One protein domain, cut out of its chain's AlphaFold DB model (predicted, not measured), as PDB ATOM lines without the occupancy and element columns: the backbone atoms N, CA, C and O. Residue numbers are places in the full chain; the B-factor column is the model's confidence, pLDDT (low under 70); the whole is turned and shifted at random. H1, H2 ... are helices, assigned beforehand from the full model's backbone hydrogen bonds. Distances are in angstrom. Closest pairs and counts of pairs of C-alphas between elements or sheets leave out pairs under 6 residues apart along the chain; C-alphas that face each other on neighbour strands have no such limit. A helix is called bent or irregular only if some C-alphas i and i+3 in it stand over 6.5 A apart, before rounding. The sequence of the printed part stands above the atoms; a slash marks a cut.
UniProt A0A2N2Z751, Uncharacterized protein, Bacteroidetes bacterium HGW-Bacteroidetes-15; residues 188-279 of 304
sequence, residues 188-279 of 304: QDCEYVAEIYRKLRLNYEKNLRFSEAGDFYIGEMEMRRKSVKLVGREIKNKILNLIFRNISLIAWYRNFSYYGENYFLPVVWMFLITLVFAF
ATOM      1  N   GLN A 188      12.142  40.631  25.013       59.91
ATOM      2  CA  GLN A 188      11.195  41.746  24.997       59.91
ATOM      3  C   GLN A 188      11.303  42.662  26.226       59.91
ATOM      4  O   GLN A 188      11.010  43.848  26.119       59.91
ATOM      5  N   ASP A 189      11.841  42.170  27.345       73.25
ATOM      6  CA  ASP A 189      11.914  42.927  28.598       73.25
ATOM      7  C   ASP A 189      13.273  43.615  28.814       73.25
ATOM      8  O   ASP A 189      13.496  44.250  29.845       73.25
ATOM      9  N   CYS A 190      14.205  43.530  27.850       85.12
ATOM     10  CA  CYS A 190      15.517  44.183  27.964       85.12
ATOM     11  C   CYS A 190      15.398  45.704  28.148       85.12
ATOM     12  O   CYS A 190      16.220  46.289  28.847       85.12
ATOM     13  N   GLU A 191      14.388  46.336  27.547       88.00
ATOM     14  CA  GLU A 191      14.134  47.774  27.692       88.00
ATOM     15  C   GLU A 191      13.734  48.129  29.133       88.00
ATOM     16  O   GLU A 191      14.288  49.061  29.716       88.00
ATOM     17  N   TYR A 192      12.880  47.315  29.758       89.00
ATOM     18  CA  TYR A 192      12.497  47.490  31.158       89.00
ATOM     19  C   TYR A 192      13.663  47.225  32.113       89.00
ATOM     20  O   TYR A 192      13.858  47.969  33.068       89.00
ATOM     21  N   VAL A 193      14.506  46.223  31.846       92.31
ATOM     22  CA  VAL A 193      15.705  45.997  32.672       92.31
ATOM     23  C   VAL A 193      16.734  47.118  32.500       92.31
ATOM     24  O   VAL A 193      17.385  47.499  33.473       92.31
ATOM     25  N   ALA A 194      16.855  47.702  31.302       93.25
ATOM     26  CA  ALA A 194      17.666  48.902  31.095       93.25
ATOM     27  C   ALA A 194      17.147  50.079  31.935       93.25
ATOM     28  O   ALA A 194      17.945  50.819  32.507       93.25
ATOM     29  N   GLU A 195      15.825  50.235  32.055       93.31
ATOM     30  CA  GLU A 195      15.219  51.249  32.916       93.31
ATOM     31  C   GLU A 195      15.588  51.049  34.394       93.31
ATOM     32  O   GLU A 195      15.942  52.028  35.051       93.31
ATOM     33  N   ILE A 196      15.576  49.809  34.902       94.06
ATOM     34  CA  ILE A 196      15.996  49.503  36.281       94.06
ATOM     35  C   ILE A 196      17.456  49.922  36.493       94.06
ATOM     36  O   ILE A 196      17.755  50.654  37.437       94.06
ATOM     37  N   TYR A 197      18.359  49.508  35.596       96.12
ATOM     38  CA  TYR A 197      19.771  49.892  35.667       96.12
ATOM     39  C   TYR A 197      19.956  51.410  35.649       96.12
ATOM     40  O   TYR A 197      20.695  51.944  36.472       96.12
ATOM     41  N   ARG A 198      19.243  52.109  34.759       95.94
ATOM     42  CA  ARG A 198      19.281  53.570  34.667       95.94
ATOM     43  C   ARG A 198      18.838  54.225  35.973       95.94
ATOM     44  O   ARG A 198      19.493  55.158  36.425       95.94
ATOM     45  N   LYS A 199      17.745  53.747  36.575       95.62
ATOM     46  CA  LYS A 199      17.218  54.275  37.839       95.62
ATOM     47  C   LYS A 199      18.186  54.045  39.005       95.62
ATOM     48  O   LYS A 199      18.480  54.982  39.739       95.62
ATOM     49  N   LEU A 200      18.746  52.840  39.128       95.81
ATOM     50  CA  LEU A 200      19.761  52.536  40.146       95.81
ATOM     51  C   LEU A 200      21.031  53.373  39.961       95.81
ATOM     52  O   LEU A 200      21.555  53.912  40.932       95.81
ATOM     53  N   ARG A 201      21.495  53.538  38.717       96.19
ATOM     54  CA  ARG A 201      22.623  54.415  38.390       96.19
ATOM     55  C   ARG A 201      22.362  55.851  38.844       96.19
ATOM     56  O   ARG A 201      23.182  56.392  39.575       96.19
ATOM     57  N   LEU A 202      21.216  56.434  38.472       95.50
ATOM     58  CA  LEU A 202      20.844  57.802  38.861       95.50
ATOM     59  C   LEU A 202      20.817  57.979  40.384       95.50
ATOM     60  O   LEU A 202      21.288  58.995  40.889       95.50
ATOM     61  N   ASN A 203      20.317  56.985  41.121       95.19
ATOM     62  CA  ASN A 203      20.345  57.014  42.580       95.19
ATOM     63  C   ASN A 203      21.779  57.032  43.135       95.19
ATOM     64  O   ASN A 203      22.099  57.833  44.011       95.19
ATOM     65  N   TYR A 204      22.653  56.163  42.625       94.88
ATOM     66  CA  TYR A 204      24.038  56.073  43.092       94.88
ATOM     67  C   TYR A 204      24.846  57.323  42.718       94.88
ATOM     68  O   TYR A 204      25.610  57.812  43.547       94.88
ATOM     69  N   GLU A 205      24.641  57.883  41.522       95.00
ATOM     70  CA  GLU A 205      25.235  59.160  41.097       95.00
ATOM     71  C   GLU A 205      24.767  60.319  41.990       95.00
ATOM     72  O   GLU A 205      25.596  61.093  42.467       95.00
ATOM     73  N   LYS A 206      23.461  60.401  42.293       93.88
ATOM     74  CA  LYS A 206      22.896  61.402  43.219       93.88
ATOM     75  C   LYS A 206      23.535  61.318  44.610       93.88
ATOM     76  O   LYS A 206      23.740  62.345  45.249       93.88
ATOM     77  N   ASN A 207      23.878  60.111  45.053       90.88
ATOM     78  CA  ASN A 207      24.544  59.845  46.328       90.88
ATOM     79  C   ASN A 207      26.086  59.870  46.239       90.88
ATOM     80  O   ASN A 207      26.754  59.371  47.141       90.88
ATOM     81  N   LEU A 208      26.663  60.434  45.167       93.44
ATOM     82  CA  LEU A 208      28.111  60.597  44.943       93.44
ATOM     83  C   LEU A 208      28.912  59.281  44.864       93.44
ATOM     84  O   LEU A 208      30.137  59.269  44.994       93.44
ATOM     85  N   ARG A 209      28.244  58.156  44.598       93.25
ATOM     86  CA  ARG A 209      28.844  56.816  44.492       93.25
ATOM     87  C   ARG A 209      29.138  56.459  43.038       93.25
ATOM     88  O   ARG A 209      28.689  55.433  42.530       93.25
ATOM     89  N   PHE A 210      29.898  57.321  42.364       91.56
ATOM     90  CA  PHE A 210      30.153  57.234  40.921       91.56
ATOM     91  C   PHE A 210      30.820  55.921  40.492       91.56
ATOM     92  O   PHE A 210      30.412  55.325  39.500       91.56
ATOM     93  N   SER A 211      31.788  55.424  41.267       88.56
ATOM     94  CA  SER A 211      32.472  54.155  40.972       88.56
ATOM     95  C   SER A 211      31.510  52.965  40.950       88.56
ATOM     96  O   SER A 211      31.597  52.090  40.097       88.56
ATOM     97  N   GLU A 212      30.553  52.945  41.873       91.31
ATOM     98  CA  GLU A 212      29.535  51.903  41.951       91.31
ATOM     99  C   GLU A 212      28.407  52.116  40.932       91.31
ATOM    100  O   GLU A 212      27.798  51.141  40.491       91.31
ATOM    101  N   ALA A 213      28.140  53.365  40.545       94.88
ATOM    102  CA  ALA A 213      27.198  53.701  39.483       94.88
ATOM    103  C   ALA A 213      27.668  53.199  38.104       94.88
ATOM    104  O   ALA A 213      26.831  52.766  37.307       94.88
ATOM    105  N   GLY A 214      28.984  53.177  37.853       94.62
ATOM    106  CA  GLY A 214      29.587  52.658  36.617       94.62
ATOM    107  C   GLY A 214      29.190  51.208  36.312       94.62
ATOM    108  O   GLY A 214      28.824  50.873  35.183       94.62
ATOM    109  N   ASP A 215      29.107  50.349  37.335       95.25
ATOM    110  CA  ASP A 215      28.628  48.968  37.175       95.25
ATOM    111  C   ASP A 215      27.190  48.902  36.634       95.25
ATOM    112  O   ASP A 215      26.872  48.088  35.755       95.25
ATOM    113  N   PHE A 216      26.305  49.764  37.147       96.12
ATOM    114  CA  PHE A 216      24.921  49.845  36.683       96.12
ATOM    115  C   PHE A 216      24.831  50.469  35.290       96.12
ATOM    116  O   PHE A 216      24.024  50.012  34.481       96.12
ATOM    117  N   TYR A 217      25.693  51.437  34.974       96.31
ATOM    118  CA  TYR A 217      25.800  52.014  33.636       96.31
ATOM    119  C   TYR A 217      26.188  50.967  32.583       96.31
ATOM    120  O   TYR A 217      25.533  50.854  31.544       96.31
ATOM    121  N   ILE A 218      27.182  50.119  32.870       94.81
ATOM    122  CA  ILE A 218      27.551  49.000  31.989       94.81
ATOM    123  C   ILE A 218      26.362  48.050  31.806       94.81
ATOM    124  O   ILE A 218      26.092  47.589  30.694       94.81
ATOM    125  N   GLY A 219      25.636  47.750  32.888       94.25
ATOM    126  CA  GLY A 219      24.415  46.946  32.841       94.25
ATOM    127  C   GLY A 219      23.350  47.537  31.915       94.25
ATOM    128  O   GLY A 219      22.817  46.825  31.059       94.25
ATOM    129  N   GLU A 220      23.101  48.843  32.029       95.00
ATOM    130  CA  GLU A 220      22.195  49.598  31.163       95.00
ATOM    131  C   GLU A 220      22.607  49.484  29.688       95.00
ATOM    132  O   GLU A 220      21.791  49.124  28.832       95.00
ATOM    133  N   MET A 221      23.882  49.739  29.378       93.31
ATOM    134  CA  MET A 221      24.399  49.684  28.009       93.31
ATOM    135  C   MET A 221      24.358  48.270  27.421       93.31
ATOM    136  O   MET A 221      24.020  48.095  26.246       93.31
ATOM    137  N   GLU A 222      24.620  47.237  28.223       92.38
ATOM    138  CA  GLU A 222      24.470  45.842  27.801       92.38
ATOM    139  C   GLU A 222      23.010  45.486  27.488       92.38
ATOM    140  O   GLU A 222      22.756  44.734  26.540       92.38
ATOM    141  N   MET A 223      22.039  46.020  28.240       92.31
ATOM    142  CA  MET A 223      20.617  45.821  27.936       92.31
ATOM    143  C   MET A 223      20.224  46.515  26.632       92.31
ATOM    144  O   MET A 223      19.634  45.869  25.764       92.31
ATOM    145  N   ARG A 224      20.649  47.770  26.431       89.44
ATOM    146  CA  ARG A 224      20.427  48.518  25.179       89.44
ATOM    147  C   ARG A 224      21.057  47.825  23.967       89.44
ATOM    148  O   ARG A 224      20.443  47.729  22.907       89.44
ATOM    149  N   ARG A 225      22.266  47.274  24.125       89.25
ATOM    150  CA  ARG A 225      22.942  46.481  23.086       89.25
ATOM    151  C   ARG A 225      22.164  45.210  22.745       89.25
ATOM    152  O   ARG A 225      22.153  44.793  21.593       89.25
ATOM    153  N   LYS A 226      21.516  44.565  23.720       85.94
ATOM    154  CA  LYS A 226      20.687  43.367  23.487       85.94
ATOM    155  C   LYS A 226      19.319  43.694  22.879       85.94
ATOM    156  O   LYS A 226      18.779  42.844  22.171       85.94
ATOM    157  N   SER A 227      18.794  44.896  23.105       82.38
ATOM    158  CA  SER A 227      17.495  45.364  22.607       82.38
ATOM    159  C   SER A 227      17.569  46.072  21.244       82.38
ATOM    160  O   SER A 227      16.776  46.975  20.978       82.38
ATOM    161  N   VAL A 228      18.518  45.708  20.371       77.81
ATOM    162  CA  VAL A 228      18.670  46.350  19.051       77.81
ATOM    163  C   VAL A 228      17.417  46.132  18.194       77.81
ATOM    164  O   VAL A 228      16.986  44.996  17.964       77.81
ATOM    165  N   LYS A 229      16.854  47.244  17.707       77.44
ATOM    166  CA  LYS A 229      15.711  47.304  16.784       77.44
ATOM    167  C   LYS A 229      16.222  47.702  15.392       77.44
ATOM    168  O   LYS A 229      17.076  48.578  15.279       77.44
ATOM    169  N   LEU A 230      15.709  47.071  14.336       72.69
ATOM    170  CA  LEU A 230      16.013  47.410  12.941       72.69
ATOM    171  C   LEU A 230      14.810  48.157  12.355       72.69
ATOM    172  O   LEU A 230      13.716  47.600  12.307       72.69
ATOM    173  N   VAL A 231      14.995  49.419  11.946       71.88
ATOM    174  CA  VAL A 231      13.912  50.297  11.436       71.88
ATOM    175  C   VAL A 231      12.714  50.339  12.407       71.88
ATOM    176  O   VAL A 231      11.565  50.102  12.044       71.88
ATOM    177  N   GLY A 232      12.998  50.528  13.700       69.88
ATOM    178  CA  GLY A 232      11.984  50.566  14.763       69.88
ATOM    179  C   GLY A 232      11.306  49.225  15.085       69.88
ATOM    180  O   GLY A 232      10.525  49.161  16.030       69.88
ATOM    181  N   ARG A 233      11.611  48.141  14.355       72.69
ATOM    182  CA  ARG A 233      11.012  46.814  14.549       72.69
ATOM    183  C   ARG A 233      11.984  45.834  15.195       72.69
ATOM    184  O   ARG A 233      13.198  45.886  14.997       72.69
ATOM    185  N   GLU A 234      11.438  44.897  15.961       72.75
ATOM    186  CA  GLU A 234      12.224  43.821  16.560       72.75
ATOM    187  C   GLU A 234      12.742  42.840  15.502       72.75
ATOM    188  O   GLU A 234      12.009  42.359  14.634       72.75
ATOM    189  N   ILE A 235      14.024  42.487  15.606       76.56
ATOM    190  CA  ILE A 235      14.658  41.523  14.705       76.56
ATOM    191  C   ILE A 235      14.280  40.103  15.142       76.56
ATOM    192  O   ILE A 235      14.915  39.545  16.039       76.56
ATOM    193  N   LYS A 236      13.273  39.491  14.513       75.69
ATOM    194  CA  LYS A 236      12.826  38.123  14.858       75.69
ATOM    195  C   LYS A 236      13.889  37.047  14.590       75.69
ATOM    196  O   LYS A 236      13.997  36.088  15.349       75.69
ATOM    197  N   ASN A 237      14.705  37.214  13.546       80.50
ATOM    198  CA  ASN A 237      15.747  36.249  13.187       80.50
ATOM    199  C   ASN A 237      16.904  36.271  14.210       80.50
ATOM    200  O   ASN A 237      17.538  37.306  14.428       80.50
ATOM    201  N   LYS A 238      17.196  35.113  14.820       80.00
ATOM    202  CA  LYS A 238      18.247  34.954  15.838       80.00
ATOM    203  C   LYS A 238      19.648  35.278  15.312       80.00
ATOM    204  O   LYS A 238      20.404  35.933  16.024       80.00
ATOM    205  N   ILE A 239      19.980  34.845  14.093       83.50
ATOM    206  CA  ILE A 239      21.309  35.044  13.492       83.50
ATOM    207  C   ILE A 239      21.512  36.527  13.201       83.50
ATOM    208  O   ILE A 239      22.481  37.124  13.662       83.50
ATOM    209  N   LEU A 240      20.540  37.140  12.520       80.44
ATOM    210  CA  LEU A 240      20.577  38.562  12.188       80.44
ATOM    211  C   LEU A 240      20.701  39.416  13.458       80.44
ATOM    212  O   LEU A 240      21.531  40.314  13.532       80.44
ATOM    213  N   ASN A 241      19.948  39.079  14.507       79.75
ATOM    214  CA  ASN A 241      20.072  39.742  15.799       79.75
ATOM    215  C   ASN A 241      21.467  39.588  16.424       79.75
ATOM    216  O   ASN A 241      21.998  40.546  16.975       79.75
ATOM    217  N   LEU A 242      22.068  38.396  16.360       80.62
ATOM    218  CA  LEU A 242      23.399  38.162  16.921       80.62
ATOM    219  C   LEU A 242      24.462  39.011  16.213       80.62
ATOM    220  O   LEU A 242      25.323  39.578  16.884       80.62
ATOM    221  N   ILE A 243      24.339  39.152  14.891       83.38
ATOM    222  CA  ILE A 243      25.181  40.022  14.065       83.38
ATOM    223  C   ILE A 243      24.993  41.488  14.479       83.38
ATOM    224  O   ILE A 243      25.941  42.126  14.934       83.38
ATOM    225  N   PHE A 244      23.766  42.022  14.423       82.75
ATOM    226  CA  PHE A 244      23.502  43.433  14.750       82.75
ATOM    227  C   PHE A 244      23.861  43.798  16.199       82.75
ATOM    228  O   PHE A 244      24.357  44.891  16.470       82.75
ATOM    229  N   ARG A 245      23.687  42.870  17.143       81.38
ATOM    230  CA  ARG A 245      24.079  43.047  18.548       81.38
ATOM    231  C   ARG A 245      25.598  43.166  18.743       81.38
ATOM    232  O   ARG A 245      26.035  43.709  19.759       81.38
ATOM    233  N   ASN A 246      26.391  42.642  17.814       86.44
ATOM    234  CA  ASN A 246      27.850  42.627  17.900       86.44
ATOM    235  C   ASN A 246      28.531  43.630  16.949       86.44
ATOM    236  O   ASN A 246      29.703  43.915  17.156       86.44
ATOM    237  N   ILE A 247      27.811  44.183  15.964       86.81
ATOM    238  CA  ILE A 247      28.340  45.151  14.977       86.81
ATOM    239  C   ILE A 247      27.762  46.568  15.179       86.81
ATOM    240  O   ILE A 247      28.234  47.531  14.583       86.81
ATOM    241  N   SER A 248      26.759  46.745  16.045       85.81
ATOM    242  CA  SER A 248      26.200  48.070  16.355       85.81
ATOM    243  C   SER A 248      27.224  49.011  17.004       85.81
ATOM    244  O   SER A 248      28.126  48.558  17.703       85.81
ATOM    245  N   LEU A 249      27.051  50.331  16.847       86.75
ATOM    246  CA  LEU A 249      27.929  51.348  17.459       86.75
ATOM    247  C   LEU A 249      28.121  51.138  18.969       86.75
ATOM    248  O   LEU A 249      29.217  51.313  19.487       86.75
ATOM    249  N   ILE A 250      27.083  50.679  19.672       88.62
ATOM    250  CA  ILE A 250      27.163  50.351  21.100       88.62
ATOM    251  C   ILE A 250      28.027  49.105  21.379       88.62
ATOM    252  O   ILE A 250      28.670  49.020  22.421       88.62
ATOM    253  N   ALA A 251      28.095  48.141  20.457       89.44
ATOM    254  CA  ALA A 251      29.011  47.006  20.552       89.44
ATOM    255  C   ALA A 251      30.469  47.425  20.311       89.44
ATOM    256  O   ALA A 251      31.355  46.973  21.032       89.44
ATOM    257  N   TRP A 252      30.708  48.330  19.359       90.88
ATOM    258  CA  TRP A 252      32.025  48.941  19.162       90.88
ATOM    259  C   TRP A 252      32.452  49.757  20.384       90.88
ATOM    260  O   TRP A 252      33.562  49.576  20.872       90.88
ATOM    261  N   TYR A 253      31.551  50.565  20.951       92.81
ATOM    262  CA  TYR A 253      31.810  51.335  22.171       92.81
ATOM    263  C   TYR A 253      32.213  50.437  23.353       92.81
ATOM    264  O   TYR A 253      33.157  50.730  24.083       92.81
ATOM    265  N   ARG A 254      31.571  49.271  23.493       93.25
ATOM    266  CA  ARG A 254      31.990  48.253  24.462       93.25
ATOM    267  C   ARG A 254      33.414  47.746  24.212       93.25
ATOM    268  O   ARG A 254      34.173  47.592  25.158       93.25
ATOM    269  N   ASN A 255      33.762  47.431  22.968       90.88
ATOM    270  CA  ASN A 255      35.058  46.823  22.652       90.88
ATOM    271  C   ASN A 255      36.216  47.835  22.748       90.88
ATOM    272  O   ASN A 255      37.326  47.455  23.116       90.88
ATOM    273  N   PHE A 256      35.966  49.108  22.428       91.38
ATOM    274  CA  PHE A 256      36.993  50.150  22.438       91.38
ATOM    275  C   PHE A 256      37.271  50.736  23.818       91.38
ATOM    276  O   PHE A 256      38.417  51.061  24.107       91.38
ATOM    277  N   SER A 257      36.252  50.882  24.664       93.19
ATOM    278  CA  SER A 257      36.399  51.586  25.946       93.19
ATOM    279  C   SER A 257      35.625  50.958  27.098       93.19
ATOM    280  O   SER A 257      35.537  51.551  28.168       93.19
ATOM    281  N   TYR A 258      35.023  49.781  26.894       92.31
ATOM    282  CA  TYR A 258      34.107  49.165  27.856       92.31
ATOM    283  C   TYR A 258      33.014  50.136  28.315       92.31
ATOM    284  O   TYR A 258      32.765  50.314  29.502       92.31
ATOM    285  N   TYR A 259      32.385  50.794  27.337       93.69
ATOM    286  CA  TYR A 259      31.408  51.860  27.561       93.69
ATOM    287  C   TYR A 259      31.977  53.099  28.267       93.69
ATOM    288  O   TYR A 259      31.229  53.833  28.896       93.69
ATOM    289  N   GLY A 260      33.276  53.360  28.151       90.38
ATOM    290  CA  GLY A 260      33.935  54.500  28.795       90.38
ATOM    291  C   GLY A 260      34.422  54.216  30.217       90.38
ATOM    292  O   GLY A 260      35.189  55.010  30.748       90.38
ATOM    293  N   GLU A 261      34.068  53.067  30.798       90.75
ATOM    294  CA  GLU A 261      34.498  52.665  32.147       90.75
ATOM    295  C   GLU A 261      35.930  52.101  32.180       90.75
ATOM    296  O   GLU A 261      36.479  51.838  33.247       90.75
ATOM    297  N   ASN A 262      36.566  51.898  31.018       89.31
ATOM    298  CA  ASN A 262      37.958  51.465  30.934       89.31
ATOM    299  C   ASN A 262      38.770  52.375  30.003       89.31
ATOM    300  O   ASN A 262      38.678  52.284  28.779       89.31
ATOM    301  N   TYR A 263      39.612  53.217  30.603       88.50
ATOM    302  CA  TYR A 263      40.489  54.159  29.902       88.50
ATOM    303  C   TYR A 263      41.757  53.515  29.321       88.50
ATOM    304  O   TYR A 263      42.397  54.105  28.453       88.50
ATOM    305  N   PHE A 264      42.123  52.305  29.750       92.00
ATOM    306  CA  PHE A 264      43.306  51.612  29.235       92.00
ATOM    307  C   PHE A 264      43.048  51.002  27.851       92.00
ATOM    308  O   PHE A 264      43.938  50.983  27.004       92.00
ATOM    309  N   LEU A 265      41.814  50.555  27.584       92.69
ATOM    310  CA  LEU A 265      41.446  49.989  26.281       92.69
ATOM    311  C   LEU A 265      41.643  50.984  25.117       92.69
ATOM    312  O   LEU A 265      42.283  50.593  24.140       92.69
ATOM    313  N   PRO A 266      41.205  52.260  25.195       94.19
ATOM    314  CA  PRO A 266      41.483  53.247  24.154       94.19
ATOM    315  C   PRO A 266      42.974  53.453  23.891       94.19
ATOM    316  O   PRO A 266      43.372  53.579  22.737       94.19
ATOM    317  N   VAL A 267      43.808  53.440  24.936       94.44
ATOM    318  CA  VAL A 267      45.268  53.583  24.801       94.44
ATOM    319  C   VAL A 267      45.862  52.389  24.052       94.44
ATOM    320  O   VAL A 267      46.659  52.573  23.134       94.44
ATOM    321  N   VAL A 268      45.429  51.169  24.384       95.00
ATOM    322  CA  VAL A 268      45.842  49.952  23.668       95.00
ATOM    323  C   VAL A 268      45.419  50.012  22.202       95.00
ATOM    324  O   VAL A 268      46.232  49.749  21.319       95.00
ATOM    325  N   TRP A 269      44.176  50.401  21.919       94.44
ATOM    326  CA  TRP A 269      43.692  50.538  20.546       94.44
ATOM    327  C   TRP A 269      44.448  51.611  19.765       94.44
ATOM    328  O   TRP A 269      44.810  51.373  18.617       94.44
ATOM    329  N   MET A 270      44.754  52.751  20.385       94.81
ATOM    330  CA  MET A 270      45.564  53.809  19.781       94.81
ATOM    331  C   MET A 270      46.959  53.300  19.395       94.81
ATOM    332  O   MET A 270      47.434  53.574  18.291       94.81
ATOM    333  N   PHE A 271      47.591  52.506  20.262       95.94
ATOM    334  CA  PHE A 271      48.881  51.882  19.977       95.94
ATOM    335  C   PHE A 271      48.786  50.851  18.842       95.94
ATOM    336  O   PHE A 271      49.561  50.910  17.889       95.94
ATOM    337  N   LEU A 272      47.801  49.946  18.890       95.50
ATOM    338  CA  LEU A 272      47.593  48.924  17.859       95.50
ATOM    339  C   LEU A 272      47.308  49.534  16.485       95.50
ATOM    340  O   LEU A 272      47.873  49.092  15.490       95.50
ATOM    341  N   ILE A 273      46.463  50.564  16.427       95.12
ATOM    342  CA  ILE A 273      46.147  51.272  15.184       95.12
ATOM    343  C   ILE A 273      47.415  51.913  14.615       95.12
ATOM    344  O   ILE A 273      47.704  51.742  13.433       95.12
ATOM    345  N   THR A 274      48.215  52.575  15.457       95.31
ATOM    346  CA  THR A 274      49.506  53.153  15.048       95.31
ATOM    347  C   THR A 274      50.440  52.092  14.458       95.31
ATOM    348  O   THR A 274      51.010  52.310  13.391       95.31
ATOM    349  N   LEU A 275      50.555  50.922  15.096       95.44
ATOM    350  CA  LEU A 275      51.367  49.814  14.580       95.44
ATOM    351  C   LEU A 275      50.858  49.276  13.240       95.44
ATOM    352  O   LEU A 275      51.660  48.990  12.355       95.44
ATOM    353  N   VAL A 276      49.540  49.153  13.072       95.12
ATOM    354  CA  VAL A 276      48.932  48.691  11.816       95.12
ATOM    355  C   VAL A 276      49.231  49.664  10.679       95.12
ATOM    356  O   VAL A 276      49.638  49.227   9.606       95.12
ATOM    357  N   PHE A 277      49.091  50.973  10.905       93.69
ATOM    358  CA  PHE A 277      49.429  51.980   9.895       93.69
ATOM    359  C   PHE A 277      50.930  52.027   9.593       93.69
ATOM    360  O   PHE A 277      51.304  52.146   8.429       93.69
ATOM    361  N   ALA A 278      51.788  51.870  10.607       93.19
ATOM    362  CA  ALA A 278      53.232  51.780  10.410       93.19
ATOM    363  C   ALA A 278      53.617  50.554   9.564       93.19
ATOM    364  O   ALA A 278      54.412  50.673   8.636       93.19
ATOM    365  N   PHE A 279      53.013  49.389   9.834       91.88
ATOM    366  CA  PHE A 279      53.228  48.182   9.035       91.88
ATOM    367  C   PHE A 279      52.680  48.327   7.615       91.88
ATOM    368  O   PHE A 279      53.347  47.928   6.672       91.88
TER     369      PHE A 279
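What this domain is: This is residues 188 to 279 of the 304 residues of an uncharacterized protein of Bacteroidetes bacterium HGW-Bacteroidetes-15 (UniProt A0A2N2Z751). A long helical hairpin, H1 and H2, has H4 packed on residues 218 to 225 of H2, with these three helices nearly side by side in a flat row; H3 is near the last residues of H2 and the first residues of H4, and H5 turns off from H4 in a V, its residues 271 to 279 sticking out. The printed part has 92 residues with five named helices, in the order H1 to H5, and no named strand; the class is all helix. The whole is loose, with a radius of gyration of the C-alphas of 16.0 A, and flat, spanning 46 by 41 by 16 A.

How they stand to each other: H1, residues 188 to 206, and H2, residues 210 to 226, form a helical hairpin. They touch at a shallow tilt of 16 degrees, opposite ways; their closest C-alphas, those of Ala 194 and Glu 220, are 4.6 A apart. H3, residues 238 to 247, is close to H2 but not clearly touching, with the closest C-alphas, those of Arg 225 and Arg 245, 5.8 A apart. H4, residues 249 to 260, touches residues 218 to 225 of H2 alone, at a shallow tilt of 14 degrees, opposite ways; the closest C-alphas, those of Arg 225 and Ile 250, are 6.1 A apart. H3 is also close to H4 but not clearly touching, at a steep tilt of 47 degrees. H5, residues 264 to 279, touches H4 at a steep tilt of 65 degrees, opposite ways, H5 with residues 264 to 269 alone and H4 with residues 255 to 258 alone; the C-alphas of Ser 257 and Leu 265 are the closest, at 5.3 A. Two of the three touching pairs have a shallow tilt, and the packing is only just mostly aligned, that is, with helix lines close in direction. H1 is apart from H3, H4 and H5, and H5 is apart from H2 and H3. Every O i to N i+4 pair is within hydrogen-bond range in H3 and H5; the figures are 14 of 15 in H1, 11 of 13 in H2 and 6 of 8 in H4.

Where its parts are: H1 begins at C-alpha 188 (11.195, 41.746, 24.997) and is 29.2 A long from first to last C-alpha. It is irregular, with C-alphas 188 and 191 7.2 A apart. H2 is 24.2 A long and ends at C-alpha 226 (20.687, 43.367, 23.487). H3 is 14.4 A long. H4 is 13.2 A long and irregular, with C-alphas 256 and 259 7.8 A apart. H5 is 22.8 A long and ends at C-alpha 279 (53.228, 48.182, 9.035).

The domain as a whole: The two C-alphas farthest apart, those of Asn 207 and Phe 279, are 48.5 A from each other. The printed part has no cut. The link from H2 to H3, 11 residues, is long, and in it residues 229 to 230 pair antiparallel with residues 233 to 234; the other links are tight. The mean pLDDT of the printed part is 89.0, and residues 188 and 232 are under 70.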